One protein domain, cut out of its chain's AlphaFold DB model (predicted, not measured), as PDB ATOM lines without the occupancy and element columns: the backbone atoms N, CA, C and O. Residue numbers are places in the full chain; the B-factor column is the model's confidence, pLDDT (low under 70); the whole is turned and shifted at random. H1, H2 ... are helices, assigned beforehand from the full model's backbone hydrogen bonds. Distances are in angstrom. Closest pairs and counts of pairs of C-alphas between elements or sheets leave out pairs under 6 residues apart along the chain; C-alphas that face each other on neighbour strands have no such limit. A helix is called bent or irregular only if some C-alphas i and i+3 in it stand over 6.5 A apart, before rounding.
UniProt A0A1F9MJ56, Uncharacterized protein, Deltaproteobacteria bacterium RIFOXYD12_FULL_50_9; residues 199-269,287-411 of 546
ATOM      1  N   PRO A 199     -35.443 -16.347  12.550       86.25
ATOM      2  CA  PRO A 199     -36.432 -17.099  13.316       86.25
ATOM      3  C   PRO A 199     -37.836 -16.458  13.257       86.25
ATOM      4  O   PRO A 199     -37.946 -15.236  13.397       86.25
ATOM      5  N   PRO A 200     -38.926 -17.244  13.143       85.00
ATOM      6  CA  PRO A 200     -40.292 -16.715  13.020       85.00
ATOM      7  C   PRO A 200     -40.711 -15.764  14.150       85.00
ATOM      8  O   PRO A 200     -41.413 -14.786  13.905       85.00
ATOM      9  N   GLN A 201     -40.245 -16.018  15.378       84.19
ATOM     10  CA  GLN A 201     -40.499 -15.166  16.548       84.19
ATOM     11  C   GLN A 201     -39.951 -13.748  16.356       84.19
ATOM     12  O   GLN A 201     -40.627 -12.765  16.646       84.19
ATOM     13  N   TYR A 202     -38.750 -13.635  15.791       83.00
ATOM     14  CA  TYR A 202     -38.136 -12.350  15.502       83.00
ATOM     15  C   TYR A 202     -38.861 -11.618  14.364       83.00
ATOM     16  O   TYR A 202     -39.117 -10.420  14.464       83.00
ATOM     17  N   VAL A 203     -39.281 -12.337  13.317       82.75
ATOM     18  CA  VAL A 203     -40.087 -11.753  12.231       82.75
ATOM     19  C   VAL A 203     -41.410 -11.195  12.764       82.75
ATOM     20  O   VAL A 203     -41.817 -10.100  12.376       82.75
ATOM     21  N   ALA A 204     -42.070 -11.915  13.674       83.12
ATOM     22  CA  ALA A 204     -43.281 -11.444  14.338       83.12
ATOM     23  C   ALA A 204     -43.020 -10.184  15.181       83.12
ATOM     24  O   ALA A 204     -43.774  -9.217  15.073       83.12
ATOM     25  N   ALA A 205     -41.924 -10.157  15.944       81.25
ATOM     26  CA  ALA A 205     -41.538  -9.010  16.761       81.25
ATOM     27  C   ALA A 205     -41.244  -7.755  15.913       81.25
ATOM     28  O   ALA A 205     -41.744  -6.673  16.222       81.25
ATOM     29  N   VAL A 206     -40.527  -7.894  14.790       79.94
ATOM     30  CA  VAL A 206     -40.286  -6.786  13.844       79.94
ATOM     31  C   VAL A 206     -41.599  -6.273  13.243       79.94
ATOM     32  O   VAL A 206     -41.803  -5.067  13.119       79.94
ATOM     33  N   ARG A 207     -42.539  -7.165  12.907       81.25
ATOM     34  CA  ARG A 207     -43.871  -6.775  12.408       81.25
ATOM     35  C   ARG A 207     -44.749  -6.109  13.472       81.25
ATOM     36  O   ARG A 207     -45.688  -5.407  13.110       81.25
ATOM     37  N   ALA A 208     -44.456  -6.296  14.758       79.12
ATOM     38  CA  ALA A 208     -45.190  -5.684  15.866       79.12
ATOM     39  C   ALA A 208     -44.714  -4.257  16.221       79.12
ATOM     40  O   ALA A 208     -45.377  -3.573  17.003       79.12
ATOM     41  N   LEU A 209     -43.611  -3.771  15.636       75.62
ATOM     42  CA  LEU A 209     -43.064  -2.426  15.887       75.62
ATOM     43  C   LEU A 209     -44.045  -1.266  15.629       75.62
ATOM     44  O   LEU A 209     -44.143  -0.379  16.487       75.62
ATOM     45  N   PRO A 210     -44.821  -1.248  14.525       76.62
ATOM     46  CA  PRO A 210     -45.814  -0.194  14.297       76.62
ATOM     47  C   PRO A 210     -46.895  -0.166  15.381       76.62
ATOM     48  O   PRO A 210     -47.294   0.901  15.855       76.62
ATOM     49  N   LYS A 211     -47.317  -1.351  15.840       79.00
ATOM     50  CA  LYS A 211     -48.283  -1.484  16.930       79.00
ATOM     51  C   LYS A 211     -47.718  -0.929  18.237       79.00
ATOM     52  O   LYS A 211     -48.382  -0.118  18.868       79.00
ATOM     53  N   LEU A 212     -46.477  -1.274  18.597       80.56
ATOM     54  CA  LEU A 212     -45.828  -0.738  19.800       80.56
ATOM     55  C   LEU A 212     -45.739   0.795  19.775       80.56
ATOM     56  O   LEU A 212     -45.981   1.449  20.789       80.56
ATOM     57  N   THR A 213     -45.422   1.372  18.615       79.44
ATOM     58  CA  THR A 213     -45.353   2.831  18.435       79.44
ATOM     59  C   THR A 213     -46.724   3.478  18.644       79.44
ATOM     60  O   THR A 213     -46.843   4.461  19.376       79.44
ATOM     61  N   THR A 214     -47.768   2.879  18.065       81.88
ATOM     62  CA  THR A 214     -49.162   3.329  18.209       81.88
ATOM     63  C   THR A 214     -49.636   3.232  19.662       81.88
ATOM     64  O   THR A 214     -50.140   4.211  20.214       81.88
ATOM     65  N   ASP A 215     -49.409   2.089  20.312       82.94
ATOM     66  CA  ASP A 215     -49.809   1.830  21.698       82.94
ATOM     67  C   ASP A 215     -49.087   2.775  22.675       82.94
ATOM     68  O   ASP A 215     -49.693   3.291  23.614       82.94
ATOM     69  N   THR A 216     -47.810   3.077  22.423       85.06
ATOM     70  CA  THR A 216     -47.039   4.041  23.225       85.06
ATOM     71  C   THR A 216     -47.558   5.470  23.045       85.06
ATOM     72  O   THR A 216     -47.673   6.211  24.023       85.06
ATOM     73  N   GLY A 217     -47.913   5.864  21.817       84.56
ATOM     74  CA  GLY A 217     -48.542   7.160  21.542       84.56
ATOM     75  C   GLY A 217     -49.879   7.317  22.272       84.56
ATOM     76  O   GLY A 217     -50.112   8.333  22.933       84.56
ATOM     77  N   ALA A 218     -50.715   6.276  22.236       86.31
ATOM     78  CA  ALA A 218     -51.971   6.229  22.977       86.31
ATOM     79  C   ALA A 218     -51.749   6.292  24.499       86.31
ATOM     80  O   ALA A 218     -52.450   7.035  25.188       86.31
ATOM     81  N   LEU A 219     -50.747   5.577  25.029       88.19
ATOM     82  CA  LEU A 219     -50.380   5.626  26.448       88.19
ATOM     83  C   LEU A 219     -49.938   7.033  26.873       88.19
ATOM     84  O   LEU A 219     -50.378   7.508  27.918       88.19
ATOM     85  N   LYS A 220     -49.120   7.721  26.067       89.25
ATOM     86  CA  LYS A 220     -48.691   9.101  26.343       89.25
ATOM     87  C   LYS A 220     -49.887  10.043  26.448       89.25
ATOM     88  O   LYS A 220     -49.998  10.789  27.418       89.25
ATOM     89  N   GLN A 221     -50.797   9.990  25.476       89.25
ATOM     90  CA  GLN A 221     -51.997  10.827  25.485       89.25
ATOM     91  C   GLN A 221     -52.899  10.508  26.685       89.25
ATOM     92  O   GLN A 221     -53.389  11.420  27.352       89.25
ATOM     93  N   TYR A 222     -53.080   9.222  26.989       88.19
ATOM     94  CA  TYR A 222     -53.868   8.775  28.132       88.19
ATOM     95  C   TYR A 222     -53.293   9.274  29.465       88.19
ATOM     96  O   TYR A 222     -54.016   9.827  30.292       88.19
ATOM     97  N   TYR A 223     -51.979   9.145  29.648       89.44
ATOM     98  CA  TYR A 223     -51.290   9.572  30.860       89.44
ATOM     99  C   TYR A 223     -51.275  11.099  31.033       89.44
ATOM    100  O   TYR A 223     -51.513  11.591  32.135       89.44
ATOM    101  N   GLU A 224     -51.095  11.869  29.956       90.12
ATOM    102  CA  GLU A 224     -51.197  13.336  30.003       90.12
ATOM    103  C   GLU A 224     -52.607  13.810  30.390       90.12
ATOM    104  O   GLU A 224     -52.760  14.740  31.189       90.12
ATOM    105  N   ASN A 225     -53.651  13.139  29.896       88.50
ATOM    106  CA  ASN A 225     -55.026  13.417  30.315       88.50
ATOM    107  C   ASN A 225     -55.238  13.066  31.796       88.50
ATOM    108  O   ASN A 225     -55.765  13.882  32.553       88.50
ATOM    109  N   ALA A 226     -54.746  11.908  32.248       86.81
ATOM    110  CA  ALA A 226     -54.809  11.503  33.652       86.81
ATOM    111  C   ALA A 226     -54.077  12.487  34.583       86.81
ATOM    112  O   ALA A 226     -54.547  12.793  35.682       86.81
ATOM    113  N   LYS A 227     -52.947  13.045  34.142       88.00
ATOM    114  CA  LYS A 227     -52.196  14.066  34.880       88.00
ATOM    115  C   LYS A 227     -52.987  15.368  35.012       88.00
ATOM    116  O   LYS A 227     -53.030  15.934  36.103       88.00
ATOM    117  N   LYS A 228     -53.652  15.817  33.942       87.38
ATOM    118  CA  LYS A 228     -54.483  17.036  33.944       87.38
ATOM    119  C   LYS A 228     -55.753  16.885  34.782       87.38
ATOM    120  O   LYS A 228     -56.061  17.767  35.578       87.38
ATOM    121  N   GLU A 229     -56.475  15.778  34.632       84.06
ATOM    122  CA  GLU A 229     -57.776  15.579  35.286       84.06
ATOM    123  C   GLU A 229     -57.652  15.066  36.726       84.06
ATOM    124  O   GLU A 229     -58.391  15.476  37.626       84.06
ATOM    125  N   HIS A 230     -56.704  14.161  36.966       80.38
ATOM    126  CA  HIS A 230     -56.605  13.414  38.217       80.38
ATOM    127  C   HIS A 230     -55.356  13.744  39.045       80.38
ATOM    128  O   HIS A 230     -55.272  13.269  40.180       80.38
ATOM    129  N   ALA A 231     -54.456  14.607  38.550       83.19
ATOM    130  CA  ALA A 231     -53.163  14.933  39.171       83.19
ATOM    131  C   ALA A 231     -52.281  13.693  39.418       83.19
ATOM    132  O   ALA A 231     -51.492  13.650  40.361       83.19
ATOM    133  N   VAL A 232     -52.439  12.671  38.572       83.25
ATOM    134  CA  VAL A 232     -51.714  11.400  38.661       83.25
ATOM    135  C   VAL A 232     -50.255  11.585  38.248       83.25
ATOM    136  O   VAL A 232     -49.955  12.295  37.288       83.25
ATOM    137  N   ARG A 233     -49.347  10.932  38.979       83.75
ATOM    138  CA  ARG A 233     -47.931  10.782  38.626       83.75
ATOM    139  C   ARG A 233     -47.534   9.321  38.821       83.75
ATOM    140  O   ARG A 233     -47.724   8.793  39.912       83.75
ATOM    141  N   SER A 234     -46.981   8.689  37.789       84.00
ATOM    142  CA  SER A 234     -46.393   7.348  37.874       84.00
ATOM    143  C   SER A 234     -44.983   7.365  37.293       84.00
ATOM    144  O   SER A 234     -44.789   7.463  36.082       84.00
ATOM    145  N   THR A 235     -43.990   7.193  38.169       85.38
ATOM    146  CA  THR A 235     -42.571   7.114  37.788       85.38
ATOM    147  C   THR A 235     -42.309   5.979  36.797       85.38
ATOM    148  O   THR A 235     -41.441   6.096  35.938       85.38
ATOM    149  N   LYS A 236     -43.071   4.880  36.875       83.75
ATOM    150  CA  LYS A 236     -42.931   3.743  35.952       83.75
ATOM    151  C   LYS A 236     -43.322   4.125  34.525       83.75
ATOM    152  O   LYS A 236     -42.603   3.786  33.589       83.75
ATOM    153  N   VAL A 237     -44.433   4.845  34.368       86.31
ATOM    154  CA  VAL A 237     -44.926   5.310  33.063       86.31
ATOM    155  C   VAL A 237     -43.972   6.352  32.482       86.31
ATOM    156  O   VAL A 237     -43.609   6.249  31.312       86.31
ATOM    157  N   ASP A 238     -43.484   7.282  33.310       86.56
ATOM    158  CA  ASP A 238     -42.502   8.297  32.901       86.56
ATOM    159  C   ASP A 238     -41.210   7.658  32.353       86.56
ATOM    160  O   ASP A 238     -40.722   8.049  31.293       86.56
ATOM    161  N   VAL A 239     -40.680   6.626  33.026       86.88
ATOM    162  CA  VAL A 239     -39.479   5.893  32.576       86.88
ATOM    163  C   VAL A 239     -39.712   5.197  31.231       86.88
ATOM    164  O   VAL A 239     -38.840   5.235  30.359       86.88
ATOM    165  N   ILE A 240     -40.884   4.581  31.041       85.25
ATOM    166  CA  ILE A 240     -41.246   3.911  29.785       85.25
ATOM    167  C   ILE A 240     -41.348   4.937  28.653       85.25
ATOM    168  O   ILE A 240     -40.692   4.772  27.624       85.25
ATOM    169  N   LEU A 241     -42.103   6.021  28.845       87.81
ATOM    170  CA  LEU A 241     -42.277   7.061  27.828       87.81
ATOM    171  C   LEU A 241     -40.947   7.728  27.460       87.81
ATOM    172  O   LEU A 241     -40.646   7.858  26.276       87.81
ATOM    173  N   HIS A 242     -40.098   8.041  28.443       86.19
ATOM    174  CA  HIS A 242     -38.776   8.617  28.194       86.19
ATOM    175  C   HIS A 242     -37.865   7.666  27.398       86.19
ATOM    176  O   HIS A 242     -37.131   8.098  26.504       86.19
ATOM    177  N   LYS A 243     -37.917   6.351  27.673       83.12
ATOM    178  CA  LYS A 243     -37.199   5.339  26.876       83.12
ATOM    179  C   LYS A 243     -37.632   5.408  25.407       83.12
ATOM    180  O   LYS A 243     -36.767   5.402  24.536       83.12
ATOM    181  N   PHE A 244     -38.932   5.509  25.125       79.44
ATOM    182  CA  PHE A 244     -39.459   5.580  23.757       79.44
ATOM    183  C   PHE A 244     -39.205   6.920  23.058       79.44
ATOM    184  O   PHE A 244     -38.867   6.930  21.876       79.44
ATOM    185  N   GLU A 245     -39.295   8.045  23.766       80.88
ATOM    186  CA  GLU A 245     -38.982   9.367  23.209       80.88
ATOM    187  C   GLU A 245     -37.518   9.467  22.786       80.88
ATOM    188  O   GLU A 245     -37.224   9.912  21.676       80.88
ATOM    189  N   ARG A 246     -36.602   8.948  23.611       79.06
ATOM    190  CA  ARG A 246     -35.179   8.877  23.266       79.06
ATOM    191  C   ARG A 246     -34.931   8.019  22.024       79.06
ATOM    192  O   ARG A 246     -34.128   8.403  21.178       79.06
ATOM    193  N   LYS A 247     -35.629   6.881  21.884       72.56
ATOM    194  CA  LYS A 247     -35.568   6.057  20.661       72.56
ATOM    195  C   LYS A 247     -36.035   6.858  19.438       72.56
ATOM    196  O   LYS A 247     -35.343   6.880  18.423       72.56
ATOM    197  N   LYS A 248     -37.168   7.562  19.553       71.12
ATOM    198  CA  LYS A 248     -37.745   8.385  18.476       71.12
ATOM    199  C   LYS A 248     -36.806   9.514  18.035       71.12
ATOM    200  O   LYS A 248     -36.623   9.729  16.839       71.12
ATOM    201  N   GLU A 249     -36.182  10.211  18.982       72.38
ATOM    202  CA  GLU A 249     -35.252  11.304  18.685       72.38
ATOM    203  C   GLU A 249     -34.042  10.809  17.877       72.38
ATOM    204  O   GLU A 249     -33.678  11.419  16.869       72.38
ATOM    205  N   ILE A 250     -33.454   9.670  18.259       69.56
ATOM    206  CA  ILE A 250     -32.307   9.098  17.539       69.56
ATOM    207  C   ILE A 250     -32.706   8.708  16.109       69.56
ATOM    208  O   ILE A 250     -31.991   9.047  15.167       69.56
ATOM    209  N   LEU A 251     -33.876   8.086  15.921       64.69
ATOM    210  CA  LEU A 251     -34.388   7.735  14.591       64.69
ATOM    211  C   LEU A 251     -34.546   8.964  13.682       64.69
ATOM    212  O   LEU A 251     -34.174   8.917  12.509       64.69
ATOM    213  N   SER A 252     -35.031  10.085  14.224       65.44
ATOM    214  CA  SER A 252     -35.169  11.332  13.461       65.44
ATOM    215  C   SER A 252     -33.819  11.929  13.032       65.44
ATOM    216  O   SER A 252     -33.676  12.381  11.895       65.44
ATOM    217  N   LYS A 253     -32.792  11.860  13.895       67.25
ATOM    218  CA  LYS A 253     -31.428  12.328  13.586       67.25
ATOM    219  C   LYS A 253     -30.756  11.471  12.514       67.25
ATOM    220  O   LYS A 253     -30.123  12.005  11.599       67.25
ATOM    221  N   VAL A 254     -30.935  10.152  12.588       63.66
ATOM    222  CA  VAL A 254     -30.445   9.203  11.576       63.66
ATOM    223  C   VAL A 254     -31.099   9.489  10.219       63.66
ATOM    224  O   VAL A 254     -30.398   9.563   9.209       63.66
ATOM    225  N   ALA A 255     -32.412   9.741  10.193       59.22
ATOM    226  CA  ALA A 255     -33.134  10.103   8.973       59.22
ATOM    227  C   ALA A 255     -32.618  11.412   8.340       59.22
ATOM    228  O   ALA A 255     -32.353  11.445   7.140       59.22
ATOM    229  N   GLY A 256     -32.403  12.465   9.137       59.44
ATOM    230  CA  GLY A 256     -31.855  13.736   8.639       59.44
ATOM    231  C   GLY A 256     -30.428  13.611   8.086       59.44
ATOM    232  O   GLY A 256     -30.081  14.232   7.082       59.44
ATOM    233  N   THR A 257     -29.605  12.751   8.690       62.69
ATOM    234  CA  THR A 257     -28.228  12.503   8.227       62.69
ATOM    235  C   THR A 257     -28.203  11.759   6.887       62.69
ATOM    236  O   THR A 257     -27.390  12.079   6.019       62.69
ATOM    237  N   LEU A 258     -29.133  10.817   6.683       56.47
ATOM    238  CA  LEU A 258     -29.307  10.108   5.412       56.47
ATOM    239  C   LEU A 258     -29.690  11.062   4.268       56.47
ATOM    240  O   LEU A 258     -29.171  10.927   3.154       56.47
ATOM    241  N   GLU A 259     -30.528  12.068   4.543       54.72
ATOM    242  CA  GLU A 259     -30.897  13.095   3.561       54.72
ATOM    243  C   GLU A 259     -29.702  13.972   3.146       54.72
ATOM    244  O   GLU A 259     -29.563  14.285   1.964       54.72
ATOM    245  N   ALA A 260     -28.795  14.313   4.068       56.50
ATOM    246  CA  ALA A 260     -27.608  15.119   3.763       56.50
ATOM    247  C   ALA A 260     -26.604  14.382   2.850       56.50
ATOM    248  O   ALA A 260     -25.996  14.983   1.963       56.50
ATOM    249  N   THR A 261     -26.479  13.058   2.988       52.25
ATOM    250  CA  THR A 261     -25.622  12.221   2.123       52.25
ATOM    251  C   THR A 261     -26.126  12.054   0.684       52.25
ATOM    252  O   THR A 261     -25.386  11.561  -0.169       52.25
ATOM    253  N   LYS A 262     -27.347  12.513   0.372       46.38
ATOM    254  CA  LYS A 262     -27.949  12.502  -0.976       46.38
ATOM    255  C   LYS A 262     -27.084  13.188  -2.042       46.38
ATOM    256  O   LYS A 262     -27.218  12.856  -3.215       46.38
ATOM    257  N   SER A 263     -26.227  14.130  -1.643       41.38
ATOM    258  CA  SER A 263     -25.514  15.027  -2.560       41.38
ATOM    259  C   SER A 263     -24.097  14.583  -2.951       41.38
ATOM    260  O   SER A 263     -23.481  15.267  -3.760       41.38
ATOM    261  N   ALA A 264     -23.553  13.498  -2.380       39.19
ATOM    262  CA  ALA A 264     -22.112  13.212  -2.475       39.19
ATOM    263  C   ALA A 264     -21.720  12.019  -3.371       39.19
ATOM    264  O   ALA A 264     -20.570  11.937  -3.790       39.19
ATOM    265  N   ASN A 265     -22.644  11.104  -3.686       41.00
ATOM    266  CA  ASN A 265     -22.329   9.899  -4.463       41.00
ATOM    267  C   ASN A 265     -22.878   9.994  -5.892       41.00
ATOM    268  O   ASN A 265     -23.854   9.323  -6.238       41.00
ATOM    269  N   ASP A 266     -22.207  10.792  -6.724       38.34
ATOM    270  CA  ASP A 266     -22.314  10.696  -8.180       38.34
ATOM    271  C   ASP A 266     -21.648   9.394  -8.630       38.34
ATOM    272  O   ASP A 266     -20.445   9.291  -8.869       38.34
ATOM    273  N   TRP A 267     -22.454   8.340  -8.704       40.75
ATOM    274  CA  TRP A 267     -22.068   7.132  -9.411       40.75
ATOM    275  C   TRP A 267     -21.972   7.459 -10.900       40.75
ATOM    276  O   TRP A 267     -22.993   7.566 -11.581       40.75
ATOM    277  N   VAL A 268     -20.739   7.596 -11.387       39.69
ATOM    278  CA  VAL A 268     -20.414   7.808 -12.800       39.69
ATOM    279  C   VAL A 268     -21.154   6.765 -13.640       39.69
ATOM    280  O   VAL A 268     -21.012   5.554 -13.440       39.69
ATOM    281  N   ALA A 269     -22.026   7.241 -14.530       42.34
ATOM    282  CA  ALA A 269     -22.719   6.380 -15.470       42.34
ATOM    283  C   ALA A 269     -21.668   5.723 -16.380       42.34
ATOM    284  O   ALA A 269     -20.836   6.443 -16.932       42.34
ATOM    285  N   ARG A 287     -39.550   3.161 -20.313       86.50
ATOM    286  CA  ARG A 287     -39.578   4.059 -19.139       86.50
ATOM    287  C   ARG A 287     -40.892   3.970 -18.379       86.50
ATOM    288  O   ARG A 287     -40.889   3.818 -17.164       86.50
ATOM    289  N   THR A 288     -42.023   4.018 -19.079       85.81
ATOM    290  CA  THR A 288     -43.343   3.899 -18.438       85.81
ATOM    291  C   THR A 288     -43.521   2.548 -17.744       85.81
ATOM    292  O   THR A 288     -44.094   2.491 -16.654       85.81
ATOM    293  N   ALA A 289     -42.986   1.466 -18.314       84.62
ATOM    294  CA  ALA A 289     -42.995   0.154 -17.677       84.62
ATOM    295  C   ALA A 289     -42.077   0.080 -16.442       84.62
ATOM    296  O   ALA A 289     -42.504  -0.420 -15.400       84.62
ATOM    297  N   VAL A 290     -40.859   0.634 -16.519       85.50
ATOM    298  CA  VAL A 290     -39.929   0.749 -15.379       85.50
ATOM    299  C   VAL A 290     -40.553   1.582 -14.257       85.50
ATOM    300  O   VAL A 290     -40.560   1.152 -13.105       85.50
ATOM    301  N   ALA A 291     -41.163   2.725 -14.581       83.88
ATOM    302  CA  ALA A 291     -41.849   3.581 -13.618       83.88
ATOM    303  C   ALA A 291     -43.025   2.861 -12.934       83.88
ATOM    304  O   ALA A 291     -43.179   2.954 -11.716       83.88
ATOM    305  N   ARG A 292     -43.819   2.087 -13.688       84.00
ATOM    306  CA  ARG A 292     -44.921   1.272 -13.145       84.00
ATOM    307  C   ARG A 292     -44.420   0.167 -12.213       84.00
ATOM    308  O   ARG A 292     -45.034  -0.095 -11.178       84.00
ATOM    309  N   TYR A 293     -43.310  -0.483 -12.557       83.75
ATOM    310  CA  TYR A 293     -42.683  -1.469 -11.680       83.75
ATOM    311  C   TYR A 293     -42.163  -0.802 -10.397       83.75
ATOM    312  O   TYR A 293     -42.489  -1.238  -9.291       83.75
ATOM    313  N   ARG A 294     -41.469   0.337 -10.524       80.38
ATOM    314  CA  ARG A 294     -40.981   1.138  -9.392       80.38
ATOM    315  C   ARG A 294     -42.109   1.599  -8.464       80.38
ATOM    316  O   ARG A 294     -41.955   1.531  -7.246       80.38
ATOM    317  N   SER A 295     -43.263   2.006  -8.998       77.75
ATOM    318  CA  SER A 295     -44.408   2.396  -8.165       77.75
ATOM    319  C   SER A 295     -44.981   1.220  -7.365       77.75
ATOM    320  O   SER A 295     -45.384   1.412  -6.219       77.75
ATOM    321  N   ARG A 296     -44.965  -0.008  -7.906       75.62
ATOM    322  CA  ARG A 296     -45.366  -1.225  -7.168       75.62
ATOM    323  C   ARG A 296     -44.361  -1.593  -6.075       75.62
ATOM    324  O   ARG A 296     -44.762  -1.911  -4.957       75.62
ATOM    325  N   LEU A 297     -43.065  -1.441  -6.354       68.00
ATOM    326  CA  LEU A 297     -41.991  -1.582  -5.360       68.00
ATOM    327  C   LEU A 297     -42.050  -0.540  -4.236       68.00
ATOM    328  O   LEU A 297     -41.308  -0.648  -3.264       68.00
ATOM    329  N   SER A 298     -42.900   0.476  -4.351       54.78
ATOM    330  CA  SER A 298     -42.997   1.551  -3.371       54.78
ATOM    331  C   SER A 298     -43.941   1.226  -2.199       54.78
ATOM    332  O   SER A 298     -44.038   2.008  -1.257       54.78
ATOM    333  N   GLN A 299     -44.612   0.064  -2.199       52.72
ATOM    334  CA  GLN A 299     -45.364  -0.389  -1.021       52.72
ATOM    335  C   GLN A 299     -44.410  -0.571   0.173       52.72
ATOM    336  O   GLN A 299     -43.388  -1.248   0.004       52.72
ATOM    337  N   PRO A 300     -44.700   0.030   1.343       48.22
ATOM    338  CA  PRO A 300     -43.772   0.090   2.465       48.22
ATOM    339  C   PRO A 300     -43.415  -1.321   2.923       48.22
ATOM    340  O   PRO A 300     -44.284  -2.111   3.278       48.22
ATOM    341  N   LEU A 301     -42.122  -1.646   2.884       47.41
ATOM    342  CA  LEU A 301     -41.635  -2.917   3.412       47.41
ATOM    343  C   LEU A 301     -41.735  -2.950   4.936       47.41
ATOM    344  O   LEU A 301     -42.086  -3.984   5.493       47.41
ATOM    345  N   LEU A 302     -41.457  -1.808   5.573       46.59
ATOM    346  CA  LEU A 302     -41.595  -1.536   6.999       46.59
ATOM    347  C   LEU A 302     -41.815  -0.028   7.183       46.59
ATOM    348  O   LEU A 302     -41.008   0.770   6.704       46.59
ATOM    349  N   GLU A 303     -42.858   0.359   7.918       45.75
ATOM    350  CA  GLU A 303     -43.104   1.757   8.327       45.75
ATOM    351  C   GLU A 303     -41.996   2.331   9.233       45.75
ATOM    352  O   GLU A 303     -41.921   3.530   9.474       45.75
ATOM    353  N   ILE A 304     -41.083   1.484   9.709       42.56
ATOM    354  CA  ILE A 304     -39.950   1.859  10.568       42.56
ATOM    355  C   ILE A 304     -38.970   2.784   9.829       42.56
ATOM    356  O   ILE A 304     -38.280   3.598  10.434       42.56
ATOM    357  N   PHE A 305     -38.941   2.687   8.498       46.31
ATOM    358  CA  PHE A 305     -38.153   3.548   7.625       46.31
ATOM    359  C   PHE A 305     -38.971   4.709   7.048       46.31
ATOM    360  O   PHE A 305     -38.503   5.378   6.132       46.31
ATOM    361  N   THR A 306     -40.187   4.950   7.537       42.28
ATOM    362  CA  THR A 306     -40.958   6.150   7.197       42.28
ATOM    363  C   THR A 306     -40.910   7.152   8.337       42.28
ATOM    364  O   THR A 306     -41.237   6.829   9.472       42.28
ATOM    365  N   THR A 307     -40.478   8.377   8.039       48.59
ATOM    366  CA  THR A 307     -40.558   9.496   8.990       48.59
ATOM    367  C   THR A 307     -42.019   9.911   9.209       48.59
ATOM    368  O   THR A 307     -42.882   9.567   8.401       48.59
ATOM    369  N   GLU A 308     -42.315  10.684  10.264       39.72
ATOM    370  CA  GLU A 308     -43.672  11.227  10.520       39.72
ATOM    371  C   GLU A 308     -44.219  12.069   9.351       39.72
ATOM    372  O   GLU A 308     -45.428  12.205   9.199       39.72
ATOM    373  N   GLU A 309     -43.350  12.565   8.468       40.41
ATOM    374  CA  GLU A 309     -43.727  13.246   7.222       40.41
ATOM    375  C   GLU A 309     -44.072  12.282   6.064       40.41
ATOM    376  O   GLU A 309     -44.220  12.705   4.918       40.41
ATOM    377  N   GLY A 310     -44.151  10.971   6.318       39.31
ATOM    378  CA  GLY A 310     -44.432   9.943   5.311       39.31
ATOM    379  C   GLY A 310     -43.270   9.658   4.349       39.31
ATOM    380  O   GLY A 310     -43.460   8.976   3.336       39.31
ATOM    381  N   ARG A 311     -42.056  10.159   4.628       47.34
ATOM    382  CA  ARG A 311     -40.904  10.020   3.720       47.34
ATOM    383  C   ARG A 311     -40.201   8.682   3.922       47.34
ATOM    384  O   ARG A 311     -39.837   8.330   5.037       47.34
ATOM    385  N   ARG A 312     -39.991   7.946   2.826       49.75
ATOM    386  CA  ARG A 312     -39.494   6.557   2.796       49.75
ATOM    387  C   ARG A 312     -37.960   6.492   2.705       49.75
ATOM    388  O   ARG A 312     -37.395   6.791   1.655       49.75
ATOM    389  N   LEU A 313     -37.292   6.010   3.753       47.16
ATOM    390  CA  LEU A 313     -35.843   5.744   3.800       47.16
ATOM    391  C   LEU A 313     -35.444   4.480   3.004       47.16
ATOM    392  O   LEU A 313     -34.275   4.287   2.681       47.16
ATOM    393  N   SER A 314     -36.404   3.632   2.614       46.94
ATOM    394  CA  SER A 314     -36.148   2.396   1.850       46.94
ATOM    395  C   SER A 314     -35.528   2.635   0.469       46.94
ATOM    396  O   SER A 314     -34.768   1.800  -0.010       46.94
ATOM    397  N   HIS A 315     -35.808   3.784  -0.157       44.19
ATOM    398  CA  HIS A 315     -35.227   4.179  -1.449       44.19
ATOM    399  C   HIS A 315     -33.779   4.694  -1.338       44.19
ATOM    400  O   HIS A 315     -33.170   5.066  -2.338       44.19
ATOM    401  N   GLN A 316     -33.229   4.771  -0.121       48.62
ATOM    402  CA  GLN A 316     -31.932   5.397   0.153       48.62
ATOM    403  C   GLN A 316     -30.851   4.378   0.527       48.62
ATOM    404  O   GLN A 316     -29.671   4.646   0.318       48.62
ATOM    405  N   LEU A 317     -31.238   3.184   0.987       49.31
ATOM    406  CA  LEU A 317     -30.315   2.103   1.351       49.31
ATOM    407  C   LEU A 317     -29.278   1.787   0.249       49.31
ATOM    408  O   LEU A 317     -28.095   1.761   0.581       49.31
ATOM    409  N   PRO A 318     -29.636   1.661  -1.052       45.94
ATOM    410  CA  PRO A 318     -28.668   1.313  -2.095       45.94
ATOM    411  C   PRO A 318     -27.571   2.359  -2.352       45.94
ATOM    412  O   PRO A 318     -26.466   2.010  -2.765       45.94
ATOM    413  N   ARG A 319     -27.840   3.650  -2.115       46.72
ATOM    414  CA  ARG A 319     -26.894   4.747  -2.418       46.72
ATOM    415  C   ARG A 319     -25.893   5.024  -1.297       46.72
ATOM    416  O   ARG A 319     -24.885   5.698  -1.512       46.72
ATOM    417  N   VAL A 320     -26.176   4.500  -0.111       46.31
ATOM    418  CA  VAL A 320     -25.483   4.813   1.141       46.31
ATOM    419  C   VAL A 320     -24.440   3.735   1.502       46.31
ATOM    420  O   VAL A 320     -23.725   3.862   2.490       46.31
ATOM    421  N   PHE A 321     -24.253   2.713   0.656       51.28
ATOM    422  CA  PHE A 321     -23.269   1.628   0.824       51.28
ATOM    423  C   PHE A 321     -21.806   2.049   0.581       51.28
ATOM    424  O   PHE A 321     -21.081   1.467  -0.223       51.28
ATOM    425  N   THR A 322     -21.344   3.052   1.322       49.00
ATOM    426  CA  THR A 322     -19.920   3.258   1.605       49.00
ATOM    427  C   THR A 322     -19.628   2.743   3.017       49.00
ATOM    428  O   THR A 322     -20.415   2.935   3.944       49.00
ATOM    429  N   TYR A 323     -18.499   2.048   3.189       43.44
ATOM    430  CA  TYR A 323     -18.076   1.405   4.447       43.44
ATOM    431  C   TYR A 323     -18.068   2.366   5.661       43.44
ATOM    432  O   TYR A 323     -18.325   1.964   6.797       43.44
ATOM    433  N   SER A 324     -17.843   3.658   5.410       43.50
ATOM    434  CA  SER A 324     -17.885   4.746   6.396       43.50
ATOM    435  C   SER A 324     -19.295   5.061   6.908       43.50
ATOM    436  O   SER A 324     -19.457   5.397   8.081       43.50
ATOM    437  N   VAL A 325     -20.325   4.922   6.069       53.00
ATOM    438  CA  VAL A 325     -21.720   5.119   6.485       53.00
ATOM    439  C   VAL A 325     -22.297   3.856   7.132       53.00
ATOM    440  O   VAL A 325     -23.049   3.952   8.105       53.00
ATOM    441  N   LYS A 326     -21.844   2.675   6.673       54.88
ATOM    442  CA  LYS A 326     -22.164   1.349   7.238       54.88
ATOM    443  C   LYS A 326     -21.930   1.284   8.754       54.88
ATOM    444  O   LYS A 326     -22.736   0.719   9.479       54.88
ATOM    445  N   THR A 327     -20.845   1.873   9.251       55.50
ATOM    446  CA  THR A 327     -20.444   1.757  10.664       55.50
ATOM    447  C   THR A 327     -21.011   2.853  11.564       55.50
ATOM    448  O   THR A 327     -21.314   2.577  12.723       55.50
ATOM    449  N   ARG A 328     -21.208   4.083  11.072       58.03
ATOM    450  CA  ARG A 328     -21.755   5.185  11.889       58.03
ATOM    451  C   ARG A 328     -23.284   5.206  11.943       58.03
ATOM    452  O   ARG A 328     -23.827   5.238  13.040       58.03
ATOM    453  N   LEU A 329     -23.981   5.135  10.805       61.03
ATOM    454  CA  LEU A 329     -25.445   5.287  10.790       61.03
ATOM    455  C   LEU A 329     -26.172   4.046  11.310       61.03
ATOM    456  O   LEU A 329     -27.099   4.163  12.110       61.03
ATOM    457  N   PHE A 330     -25.731   2.852  10.911       65.00
ATOM    458  CA  PHE A 330     -26.364   1.629  11.394       65.00
ATOM    459  C   PHE A 330     -26.029   1.336  12.854       65.00
ATOM    460  O   PHE A 330     -26.900   0.856  13.562       65.00
ATOM    461  N   SER A 331     -24.843   1.683  13.364       67.19
ATOM    462  CA  SER A 331     -24.571   1.485  14.796       67.19
ATOM    463  C   SER A 331     -25.433   2.384  15.686       67.19
ATOM    464  O   SER A 331     -25.874   1.940  16.743       67.19
ATOM    465  N   GLU A 332     -25.732   3.616  15.267       67.31
ATOM    466  CA  GLU A 332     -26.686   4.482  15.968       67.31
ATOM    467  C   GLU A 332     -28.122   3.961  15.863       67.31
ATOM    468  O   GLU A 332     -28.841   3.953  16.863       67.31
ATOM    469  N   LEU A 333     -28.513   3.444  14.693       67.44
ATOM    470  CA  LEU A 333     -29.822   2.830  14.482       67.44
ATOM    471  C   LEU A 333     -30.011   1.565  15.335       67.44
ATOM    472  O   LEU A 333     -31.037   1.418  15.988       67.44
ATOM    473  N   VAL A 334     -29.006   0.690  15.393       72.19
ATOM    474  CA  VAL A 334     -29.009  -0.531  16.216       72.19
ATOM    475  C   VAL A 334     -28.958  -0.203  17.709       72.19
ATOM    476  O   VAL A 334     -29.571  -0.897  18.516       72.19
ATOM    477  N   LYS A 335     -28.283   0.882  18.109       71.94
ATOM    478  CA  LYS A 335     -28.343   1.383  19.493       71.94
ATOM    479  C   LYS A 335     -29.733   1.909  19.857       71.94
ATOM    480  O   LYS A 335     -30.150   1.744  21.002       71.94
ATOM    481  N   ALA A 336     -30.427   2.556  18.920       65.25
ATOM    482  CA  ALA A 336     -31.771   3.089  19.134       65.25
ATOM    483  C   ALA A 336     -32.830   1.984  19.158       65.25
ATOM    484  O   ALA A 336     -33.666   1.947  20.060       65.25
ATOM    485  N   ASP A 337     -32.770   1.064  18.198       71.56
ATOM    486  CA  ASP A 337     -33.673  -0.069  18.109       71.56
ATOM    487  C   ASP A 337     -32.893  -1.377  17.909       71.56
ATOM    488  O   ASP A 337     -32.647  -1.804  16.776       71.56
ATOM    489  N   PRO A 338     -32.494  -2.038  19.016       73.44
ATOM    490  CA  PRO A 338     -31.700  -3.261  18.968       73.44
ATOM    491  C   PRO A 338     -32.350  -4.370  18.148       73.44
ATOM    492  O   PRO A 338     -31.647  -5.264  17.675       73.44
ATOM    493  N   ILE A 339     -33.681  -4.332  17.972       74.44
ATOM    494  CA  ILE A 339     -34.386  -5.338  17.179       74.44
ATOM    495  C   ILE A 339     -33.951  -5.284  15.729       74.44
ATOM    496  O   ILE A 339     -33.929  -6.320  15.092       74.44
ATOM    497  N   LEU A 340     -33.519  -4.140  15.210       71.69
ATOM    498  CA  LEU A 340     -33.070  -4.037  13.830       71.69
ATOM    499  C   LEU A 340     -31.653  -4.589  13.634       71.69
ATOM    500  O   LEU A 340     -31.310  -4.938  12.512       71.69
ATOM    501  N   GLY A 341     -30.858  -4.724  14.703       74.00
ATOM    502  CA  GLY A 341     -29.455  -5.158  14.652       74.00
ATOM    503  C   GLY A 341     -29.219  -6.442  13.869       74.00
ATOM    504  O   GLY A 341     -28.570  -6.387  12.833       74.00
ATOM    505  N   PRO A 342     -29.808  -7.577  14.277       74.88
ATOM    506  CA  PRO A 342     -29.567  -8.859  13.620       74.88
ATOM    507  C   PRO A 342     -29.891  -8.857  12.121       74.88
ATOM    508  O   PRO A 342     -29.165  -9.462  11.333       74.88
ATOM    509  N   VAL A 343     -30.965  -8.174  11.709       72.62
ATOM    510  CA  VAL A 343     -31.318  -8.041  10.288       72.62
ATOM    511  C   VAL A 343     -30.400  -7.080   9.568       72.62
ATOM    512  O   VAL A 343     -29.993  -7.399   8.459       72.62
ATOM    513  N   ILE A 344     -30.070  -5.936  10.166       72.06
ATOM    514  CA  ILE A 344     -29.149  -4.975   9.568       72.06
ATOM    515  C   ILE A 344     -27.792  -5.633   9.355       72.06
ATOM    516  O   ILE A 344     -27.303  -5.571   8.238       72.06
ATOM    517  N   ASP A 345     -27.233  -6.315  10.353       70.31
ATOM    518  CA  ASP A 345     -25.929  -6.978  10.260       70.31
ATOM    519  C   ASP A 345     -25.922  -8.021   9.134       70.31
ATOM    520  O   ASP A 345     -25.083  -7.970   8.237       70.31
ATOM    521  N   MET A 346     -26.935  -8.894   9.084       69.31
ATOM    522  CA  MET A 346     -27.072  -9.886   8.009       69.31
ATOM    523  C   MET A 346     -27.294  -9.272   6.635       69.31
ATOM    524  O   MET A 346     -26.792  -9.784   5.639       69.31
ATOM    525  N   PHE A 347     -28.085  -8.209   6.562       68.56
ATOM    526  CA  PHE A 347     -28.407  -7.526   5.319       68.56
ATOM    527  C   PHE A 347     -27.193  -6.782   4.764       68.56
ATOM    528  O   PHE A 347     -26.927  -6.763   3.567       68.56
ATOM    529  N   VAL A 348     -26.431  -6.178   5.659       67.75
ATOM    530  CA  VAL A 348     -25.209  -5.446   5.370       67.75
ATOM    531  C   VAL A 348     -24.059  -6.392   4.998       67.75
ATOM    532  O   VAL A 348     -23.168  -5.985   4.249       67.75
ATOM    533  N   ASP A 349     -24.076  -7.627   5.494       64.38
ATOM    534  CA  ASP A 349     -23.130  -8.677   5.109       64.38
ATOM    535  C   ASP A 349     -23.575  -9.437   3.847       64.38
ATOM    536  O   ASP A 349     -22.731  -9.914   3.090       64.38
ATOM    537  N   SER A 350     -24.881  -9.516   3.565       63.28
ATOM    538  CA  SER A 350     -25.403 -10.107   2.325       63.28
ATOM    539  C   SER A 350     -25.248  -9.175   1.120       63.28
ATOM    540  O   SER A 350     -25.019  -9.651   0.007       63.28
ATOM    541  N   ILE A 351     -25.279  -7.851   1.329       61.59
ATOM    542  CA  ILE A 351     -24.954  -6.826   0.320       61.59
ATOM    543  C   ILE A 351     -23.434  -6.645   0.219       61.59
ATOM    544  O   ILE A 351     -22.862  -5.579   0.444       61.59
ATOM    545  N   ASP A 352     -22.762  -7.737  -0.132       61.12
ATOM    546  CA  ASP A 352     -21.326  -7.771  -0.387       61.12
ATOM    547  C   ASP A 352     -20.988  -7.158  -1.767       61.12
ATOM    548  O   ASP A 352     -21.860  -6.974  -2.629       61.12
ATOM    549  N   GLN A 353     -19.697  -6.917  -2.038       60.47
ATOM    550  CA  GLN A 353     -19.180  -6.552  -3.369       60.47
ATOM    551  C   GLN A 353     -19.685  -7.492  -4.477       60.47
ATOM    552  O   GLN A 353     -19.767  -7.076  -5.630       60.47
ATOM    553  N   LYS A 354     -20.077  -8.727  -4.134       63.53
ATOM    554  CA  LYS A 354     -20.702  -9.710  -5.030       63.53
ATOM    555  C   LYS A 354     -22.064  -9.274  -5.575       63.53
ATOM    556  O   LYS A 354     -22.291  -9.434  -6.768       63.53
ATOM    557  N   ILE A 355     -22.956  -8.701  -4.753       67.81
ATOM    558  CA  ILE A 355     -24.239  -8.171  -5.257       67.81
ATOM    559  C   ILE A 355     -23.968  -6.967  -6.153       67.81
ATOM    560  O   ILE A 355     -24.559  -6.858  -7.223       67.81
ATOM    561  N   LYS A 356     -23.040  -6.086  -5.756       67.88
ATOM    562  CA  LYS A 356     -22.665  -4.910  -6.552       67.88
ATOM    563  C   LYS A 356     -22.099  -5.302  -7.924       67.88
ATOM    564  O   LYS A 356     -22.604  -4.823  -8.934       67.88
ATOM    565  N   SER A 357     -21.110  -6.191  -7.971       69.19
ATOM    566  CA  SER A 357     -20.489  -6.637  -9.224       69.19
ATOM    567  C   SER A 357     -21.459  -7.437 -10.093       69.19
ATOM    568  O   SER A 357     -21.485  -7.272 -11.313       69.19
ATOM    569  N   LYS A 358     -22.331  -8.252  -9.481       74.69
ATOM    570  CA  LYS A 358     -23.374  -8.971 -10.216       74.69
ATOM    571  C   LYS A 358     -24.420  -8.016 -10.782       74.69
ATOM    572  O   LYS A 358     -24.765  -8.156 -11.953       74.69
ATOM    573  N   LEU A 359     -24.867  -7.028 -10.006       74.94
ATOM    574  CA  LEU A 359     -25.779  -5.982 -10.463       74.94
ATOM    575  C   LEU A 359     -25.173  -5.215 -11.645       74.94
ATOM    576  O   LEU A 359     -25.823  -5.084 -12.678       74.94
ATOM    577  N   GLU A 360     -23.914  -4.785 -11.542       74.25
ATOM    578  CA  GLU A 360     -23.187  -4.136 -12.643       74.25
ATOM    579  C   GLU A 360     -23.144  -5.019 -13.904       74.25
ATOM    580  O   GLU A 360     -23.389  -4.519 -15.000       74.25
ATOM    581  N   SER A 361     -22.945  -6.336 -13.754       80.25
ATOM    582  CA  SER A 361     -22.902  -7.278 -14.884       80.25
ATOM    583  C   SER A 361     -24.251  -7.513 -15.583       80.25
ATOM    584  O   SER A 361     -24.269  -7.858 -16.763       80.25
ATOM    585  N   VAL A 362     -25.380  -7.335 -14.885       82.00
ATOM    586  CA  VAL A 362     -26.722  -7.597 -15.447       82.00
ATOM    587  C   VAL A 362     -27.439  -6.335 -15.923       82.00
ATOM    588  O   VAL A 362     -28.335  -6.429 -16.757       82.00
ATOM    589  N   VAL A 363     -27.031  -5.147 -15.461       79.69
ATOM    590  CA  VAL A 363     -27.678  -3.870 -15.815       79.69
ATOM    591  C   VAL A 363     -27.684  -3.633 -17.327       79.69
ATOM    592  O   VAL A 363     -28.732  -3.317 -17.888       79.69
ATOM    593  N   GLU A 364     -26.552  -3.813 -18.011       78.25
ATOM    594  CA  GLU A 364     -26.471  -3.585 -19.460       78.25
ATOM    595  C   GLU A 364     -27.314  -4.594 -20.277       78.25
ATOM    596  O   GLU A 364     -28.101  -4.149 -21.122       78.25
ATOM    597  N   PRO A 365     -27.246  -5.920 -20.024       82.75
ATOM    598  CA  PRO A 365     -28.163  -6.889 -20.628       82.75
ATOM    599  C   PRO A 365     -29.644  -6.560 -20.408       82.75
ATOM    600  O   PRO A 365     -30.436  -6.628 -21.350       82.75
ATOM    601  N   THR A 366     -30.026  -6.147 -19.196       83.44
ATOM    602  CA  THR A 366     -31.417  -5.818 -18.862       83.44
ATOM    603  C   THR A 366     -31.891  -4.559 -19.579       83.44
ATOM    604  O   THR A 366     -32.986  -4.554 -20.140       83.44
ATOM    605  N   ILE A 367     -31.062  -3.513 -19.653       82.50
ATOM    606  CA  ILE A 367     -31.364  -2.310 -20.445       82.50
ATOM    607  C   ILE A 367     -31.553  -2.680 -21.921       82.50
ATOM    608  O   ILE A 367     -32.502  -2.212 -22.553       82.50
ATOM    609  N   LYS A 368     -30.692  -3.545 -22.478       79.75
ATOM    610  CA  LYS A 368     -30.810  -4.017 -23.866       79.75
ATOM    611  C   LYS A 368     -32.108  -4.798 -24.096       79.75
ATOM    612  O   LYS A 368     -32.771  -4.541 -25.097       79.75
ATOM    613  N   ALA A 369     -32.501  -5.680 -23.177       81.75
ATOM    614  CA  ALA A 369     -33.751  -6.447 -23.254       81.75
ATOM    615  C   ALA A 369     -35.010  -5.563 -23.132       81.75
ATOM    616  O   ALA A 369     -35.989  -5.749 -23.858       81.75
ATOM    617  N   LEU A 370     -34.978  -4.557 -22.252       82.00
ATOM    618  CA  LEU A 370     -36.068  -3.589 -22.100       82.00
ATOM    619  C   LEU A 370     -36.203  -2.691 -23.333       82.00
ATOM    620  O   LEU A 370     -37.309  -2.456 -23.814       82.00
ATOM    621  N   ALA A 371     -35.081  -2.213 -23.875       75.75
ATOM    622  CA  ALA A 371     -35.075  -1.308 -25.017       75.75
ATOM    623  C   ALA A 371     -35.355  -2.010 -26.360       75.75
ATOM    624  O   ALA A 371     -35.893  -1.393 -27.284       75.75
ATOM    625  N   SER A 372     -35.026  -3.300 -26.487       73.88
ATOM    626  CA  SER A 372     -35.367  -4.109 -27.665       73.88
ATOM    627  C   SER A 372     -36.861  -4.467 -27.714       73.88
ATOM    628  O   SER A 372     -37.406  -4.627 -28.814       73.88
ATOM    629  N   GLY A 373     -37.531  -4.499 -26.553       68.81
ATOM    630  CA  GLY A 373     -38.932  -4.895 -26.396       68.81
ATOM    631  C   GLY A 373     -39.124  -6.413 -26.330       68.81
ATOM    632  O   GLY A 373     -40.200  -6.911 -26.659       68.81
ATOM    633  N   THR A 374     -38.084  -7.166 -25.961       58.09
ATOM    634  CA  THR A 374     -38.153  -8.624 -25.825       58.09
ATOM    635  C   THR A 374     -38.876  -8.996 -24.526       58.09
ATOM    636  O   THR A 374     -38.243  -9.221 -23.498       58.09
ATOM    637  N   GLY A 375     -40.210  -9.044 -24.569       63.00
ATOM    638  CA  GLY A 375     -41.061  -9.550 -23.484       63.00
ATOM    639  C   GLY A 375     -41.665  -8.488 -22.556       63.00
ATOM    640  O   GLY A 375     -41.517  -7.283 -22.757       63.00
ATOM    641  N   ASN A 376     -42.396  -8.951 -21.535       79.81
ATOM    642  CA  ASN A 376     -42.958  -8.087 -20.497       79.81
ATOM    643  C   ASN A 376     -41.822  -7.526 -19.625       79.81
ATOM    644  O   ASN A 376     -41.131  -8.282 -18.940       79.81
ATOM    645  N   ALA A 377     -41.651  -6.202 -19.634       77.25
ATOM    646  CA  ALA A 377     -40.624  -5.491 -18.872       77.25
ATOM    647  C   ALA A 377     -40.606  -5.863 -17.381       77.25
ATOM    648  O   ALA A 377     -39.541  -5.963 -16.778       77.25
ATOM    649  N   GLU A 378     -41.772  -6.129 -16.793       80.50
ATOM    650  CA  GLU A 378     -41.890  -6.546 -15.394       80.50
ATOM    651  C   GLU A 378     -41.275  -7.928 -15.137       80.50
ATOM    652  O   GLU A 378     -40.589  -8.127 -14.135       80.50
ATOM    653  N   THR A 379     -41.468  -8.870 -16.061       83.19
ATOM    654  CA  THR A 379     -40.875 -10.208 -15.983       83.19
ATOM    655  C   THR A 379     -39.359 -10.134 -16.126       83.19
ATOM    656  O   THR A 379     -38.644 -10.759 -15.350       83.19
ATOM    657  N   VAL A 380     -38.860  -9.317 -17.060       84.94
ATOM    658  CA  VAL A 380     -37.415  -9.113 -17.256       84.94
ATOM    659  C   VAL A 380     -36.774  -8.527 -15.996       84.94
ATOM    660  O   VAL A 380     -35.768  -9.056 -15.522       84.94
ATOM    661  N   LEU A 381     -37.366  -7.474 -15.419       85.44
ATOM    662  CA  LEU A 381     -36.873  -6.851 -14.187       85.44
ATOM    663  C   LEU A 381     -36.912  -7.827 -13.004       85.44
ATOM    664  O   LEU A 381     -35.920  -7.960 -12.296       85.44
ATOM    665  N   THR A 382     -38.018  -8.552 -12.822       84.81
ATOM    666  CA  THR A 382     -38.178  -9.501 -11.707       84.81
ATOM    667  C   THR A 382     -37.194 -10.665 -11.804       84.81
ATOM    668  O   THR A 382     -36.545 -10.994 -10.815       84.81
ATOM    669  N   ASN A 383     -37.024 -11.247 -12.995       85.62
ATOM    670  CA  ASN A 383     -36.060 -12.325 -13.213       85.62
ATOM    671  C   ASN A 383     -34.629 -11.838 -12.966       85.62
ATOM    672  O   ASN A 383     -33.897 -12.470 -12.215       85.62
ATOM    673  N   THR A 384     -34.275 -10.658 -13.493       84.19
ATOM    674  CA  THR A 384     -32.955 -10.046 -13.262       84.19
ATOM    675  C   THR A 384     -32.682  -9.859 -11.766       84.19
ATOM    676  O   THR A 384     -31.599 -10.171 -11.280       84.19
ATOM    677  N   VAL A 385     -33.663  -9.350 -11.015       83.56
ATOM    678  CA  VAL A 385     -33.536  -9.131  -9.567       83.56
ATOM    679  C   VAL A 385     -33.356 -10.454  -8.823       83.56
ATOM    680  O   VAL A 385     -32.496 -10.546  -7.948       83.56
ATOM    681  N   ASN A 386     -34.121 -11.485  -9.182       83.12
ATOM    682  CA  ASN A 386     -33.982 -12.807  -8.579       83.12
ATOM    683  C   ASN A 386     -32.602 -13.412  -8.873       83.12
ATOM    684  O   ASN A 386     -31.947 -13.881  -7.948       83.12
ATOM    685  N   ASP A 387     -32.109 -13.309 -10.107       81.94
ATOM    686  CA  ASP A 387     -30.790 -13.823 -10.498       81.94
ATOM    687  C   ASP A 387     -29.634 -13.128  -9.761       81.94
ATOM    688  O   ASP A 387     -28.594 -13.738  -9.505       81.94
ATOM    689  N   VAL A 388     -29.803 -11.851  -9.394       77.44
ATOM    690  CA  VAL A 388     -28.821 -11.101  -8.594       77.44
ATOM    691  C   VAL A 388     -28.862 -11.511  -7.121       77.44
ATOM    692  O   VAL A 388     -27.810 -11.594  -6.492       77.44
ATOM    693  N   VAL A 389     -30.051 -11.761  -6.564       73.25
ATOM    694  CA  VAL A 389     -30.242 -11.949  -5.114       73.25
ATOM    695  C   VAL A 389     -30.159 -13.419  -4.672       73.25
ATOM    696  O   VAL A 389     -29.713 -13.694  -3.555       73.25
ATOM    697  N   VAL A 390     -30.554 -14.380  -5.515       65.75
ATOM    698  CA  VAL A 390     -30.519 -15.827  -5.207       65.75
ATOM    699  C   VAL A 390     -29.114 -16.325  -4.823       65.75
ATOM    700  O   VAL A 390     -29.003 -17.010  -3.806       65.75
ATOM    701  N   PRO A 391     -28.022 -15.948  -5.520       54.91
ATOM    702  CA  PRO A 391     -26.668 -16.387  -5.164       54.91
ATOM    703  C   PRO A 391     -26.152 -15.845  -3.820       54.91
ATOM    704  O   PRO A 391     -25.137 -16.319  -3.317       54.91
ATOM    705  N   SER A 392     -26.819 -14.837  -3.247       53.84
ATOM    706  CA  SER A 392     -26.426 -14.140  -2.012       53.84
ATOM    707  C   SER A 392     -27.235 -14.543  -0.774       53.84
ATOM    708  O   SER A 392     -27.107 -13.900   0.269       53.84
ATOM    709  N   GLN A 393     -28.054 -15.601  -0.846       58.69
ATOM    710  CA  GLN A 393     -28.704 -16.169   0.342       58.69
ATOM    711  C   GLN A 393     -27.651 -16.774   1.282       58.69
ATOM    712  O   GLN A 393     -27.300 -17.948   1.200       58.69
ATOM    713  N   SER A 394     -27.116 -15.939   2.167       56.75
ATOM    714  CA  SER A 394     -26.161 -16.351   3.187       56.75
ATOM    715  C   SER A 394     -26.896 -17.105   4.297       56.75
ATOM    716  O   SER A 394     -27.925 -16.642   4.799       56.75
ATOM    717  N   LEU A 395     -26.385 -18.278   4.685       64.75
ATOM    718  CA  LEU A 395     -26.880 -19.015   5.848       64.75
ATOM    719  C   LEU A 395     -26.730 -18.136   7.094       64.75
ATOM    720  O   LEU A 395     -25.617 -17.779   7.469       64.75
ATOM    721  N   VAL A 396     -27.850 -17.797   7.740       66.88
ATOM    722  CA  VAL A 396     -27.844 -16.981   8.963       66.88
ATOM    723  C   VAL A 396     -27.057 -17.722  10.056       66.88
ATOM    724  O   VAL A 396     -27.487 -18.814  10.456       66.88
ATOM    725  N   PRO A 397     -25.945 -17.154  10.566       78.81
ATOM    726  CA  PRO A 397     -25.148 -17.772  11.619       78.81
ATOM    727  C   PRO A 397     -25.981 -18.056  12.873       78.81
ATOM    728  O   PRO A 397     -26.888 -17.297  13.228       78.81
ATOM    729  N   ALA A 398     -25.656 -19.137  13.585       77.94
ATOM    730  CA  ALA A 398     -26.362 -19.514  14.811       77.94
ATOM    731  C   ALA A 398     -26.295 -18.414  15.890       77.94
ATOM    732  O   ALA A 398     -27.278 -18.176  16.591       77.94
ATOM    733  N   THR A 399     -25.173 -17.695  15.967       78.12
ATOM    734  CA  THR A 399     -24.971 -16.541  16.858       78.12
ATOM    735  C   THR A 399     -25.952 -15.406  16.556       78.12
ATOM    736  O   THR A 399     -26.576 -14.871  17.470       78.12
ATOM    737  N   THR A 400     -26.171 -15.090  15.277       77.81
ATOM    738  CA  THR A 400     -27.143 -14.078  14.845       77.81
ATOM    739  C   THR A 400     -28.578 -14.509  15.133       77.81
ATOM    740  O   THR A 400     -29.383 -13.691  15.573       77.81
ATOM    741  N   LYS A 401     -28.906 -15.798  14.965       80.19
ATOM    742  CA  LYS A 401     -30.230 -16.331  15.338       80.19
ATOM    743  C   LYS A 401     -30.493 -16.206  16.839       80.19
ATOM    744  O   LYS A 401     -31.578 -15.783  17.227       80.19
ATOM    745  N   GLN A 402     -29.506 -16.521  17.680       81.38
ATOM    746  CA  GLN A 402     -29.621 -16.371  19.135       81.38
ATOM    747  C   GLN A 402     -29.774 -14.903  19.553       81.38
ATOM    748  O   GLN A 402     -30.626 -14.588  20.384       81.38
ATOM    749  N   ALA A 403     -29.003 -13.994  18.947       79.19
ATOM    750  CA  ALA A 403     -29.154 -12.558  19.172       79.19
ATOM    751  C   ALA A 403     -30.547 -12.062  18.744       79.19
ATOM    752  O   ALA A 403     -31.199 -11.350  19.505       79.19
ATOM    753  N   ALA A 404     -31.040 -12.496  17.579       82.38
ATOM    754  CA  ALA A 404     -32.383 -12.185  17.091       82.38
ATOM    755  C   ALA A 404     -33.477 -12.643  18.061       82.38
ATOM    756  O   ALA A 404     -34.357 -11.855  18.399       82.38
ATOM    757  N   MET A 405     -33.394 -13.870  18.577       84.19
ATOM    758  CA  MET A 405     -34.353 -14.373  19.568       84.19
ATOM    759  C   MET A 405     -34.323 -13.549  20.861       84.19
ATOM    760  O   MET A 405     -35.365 -13.078  21.304       84.19
ATOM    761  N   LYS A 406     -33.131 -13.266  21.402       83.25
ATOM    762  CA  LYS A 406     -32.985 -12.461  22.625       83.25
ATOM    763  C   LYS A 406     -33.602 -11.069  22.482       83.25
ATOM    764  O   LYS A 406     -34.161 -10.531  23.437       83.25
ATOM    765  N   VAL A 407     -33.480 -10.452  21.308       82.50
ATOM    766  CA  VAL A 407     -34.078  -9.134  21.084       82.50
ATOM    767  C   VAL A 407     -35.582  -9.216  20.808       82.50
ATOM    768  O   VAL A 407     -36.315  -8.329  21.244       82.50
ATOM    769  N   ALA A 408     -36.060 -10.283  20.166       85.19
ATOM    770  CA  ALA A 408     -37.492 -10.544  20.031       85.19
ATOM    771  C   ALA A 408     -38.172 -10.661  21.408       85.19
ATOM    772  O   ALA A 408     -39.196 -10.021  21.633       85.19
ATOM    773  N   ASP A 409     -37.548 -11.362  22.358       83.88
ATOM    774  CA  ASP A 409     -38.049 -11.471  23.735       83.88
ATOM    775  C   ASP A 409     -38.114 -10.102  24.434       83.88
ATOM    776  O   ASP A 409     -39.082  -9.779  25.124       83.88
ATOM    777  N   ASN A 410     -37.105  -9.249  24.226       83.25
ATOM    778  CA  ASN A 410     -37.099  -7.888  24.768       83.25
ATOM    779  C   ASN A 410     -38.223  -7.017  24.190       83.25
ATOM    780  O   ASN A 410     -38.772  -6.184  24.908       83.25
ATOM    781  N   MET A 411     -38.570  -7.202  22.916       82.31
ATOM    782  CA  MET A 411     -39.678  -6.499  22.268       82.31
ATOM    783  C   MET A 411     -41.033  -6.941  22.828       82.31
ATOM    784  O   MET A 411     -41.896  -6.106  23.102       82.31
TER     785      MET A 411
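What this domain is: This is residues 199 to 269 and 287 to 411 of the 546 residues of an uncharacterized protein of Deltaproteobacteria bacterium RIFOXYD12_FULL_50_9 (UniProt A0A1F9MJ56). Helices H3, H5, H6 and H9 pack side by side in a loose curved row, with H1 on H9. H2 packs on the first part of H3 and sticks out with residues 225 to 230, while bent H7, H8 and H4 make a second group at the opposite end of the longest axis. The printed part, 196 residues with nine named helices, H1 to H9 in order, and no named strand, is all helix. It is loose, with a radius of gyration of the C-alphas of 20.7 A, and elongated, spanning 72 by 39 by 32 A.

How they stand to each other: H1, residues 200 to 207, touches H9, residues 398 to 411, at a steep tilt of 50 degrees, closest at the C-alphas of Tyr 202 and Ala 408, 4.9 A. H2, residues 209 to 230, touches H3, residues 235 to 263, with residues 216 to 223 alone, closest at C-alphas 220 and 241, 6.9 A. H3 touches H5, residues 323 to 336, with residues 246 to 254 alone, at a shallow tilt of 19 degrees, opposite ways; C-alphas 247 and 336 are closest, 5.1 A. H5 and H6, residues 338 to 350, form a helical hairpin, closest at C-alphas 334 and 341, 4.9 A. H6 touches H9 with residues 338 to 342 alone, closest at C-alphas 339 and 407, 5.5 A. H7, residues 353 to 372, was assigned as one helix by its hydrogen bonds but is bent: C-alphas 361 and 364 are 6.9 A apart. Its arm H7b, residues 364 to 372, forms a helical hairpin with H8, residues 377 to 392, closest at C-alphas 370 and 377, 5.9 A. H8 touches H4, residues 287 to 296, with residues 377 to 378 alone, closest at C-alphas 289 and 377, 6.2 A. Every O i to N i+4 pair is within hydrogen-bond range in H1, H2, H4, both arms of H7 and H9; the counts are 23 of 25 in H3, 6 of 10 in H5, 7 of 9 in H6 and 10 of 12 in H8.

Where its parts are: H1 begins at C-alpha 200, (-40.292, -16.715, 13.020). H2 is 30.5 A long, H3 44.5 A and H8 23.7 A. H9 ends at C-alpha 411, (-39.678, -6.499, 22.268).

The domain as a whole: The farthest C-alphas, of Ala 231 and Ser 372, are 71.7 A apart. Residues 270 to 286 are not printed, with 17.4 A between C-alphas 269 and 287. The link from H4 to H5 is long, 26 residues. The mean pLDDT of the printed part is 70.5; residues 250 to 269 and 297 to 333 are among those under 70.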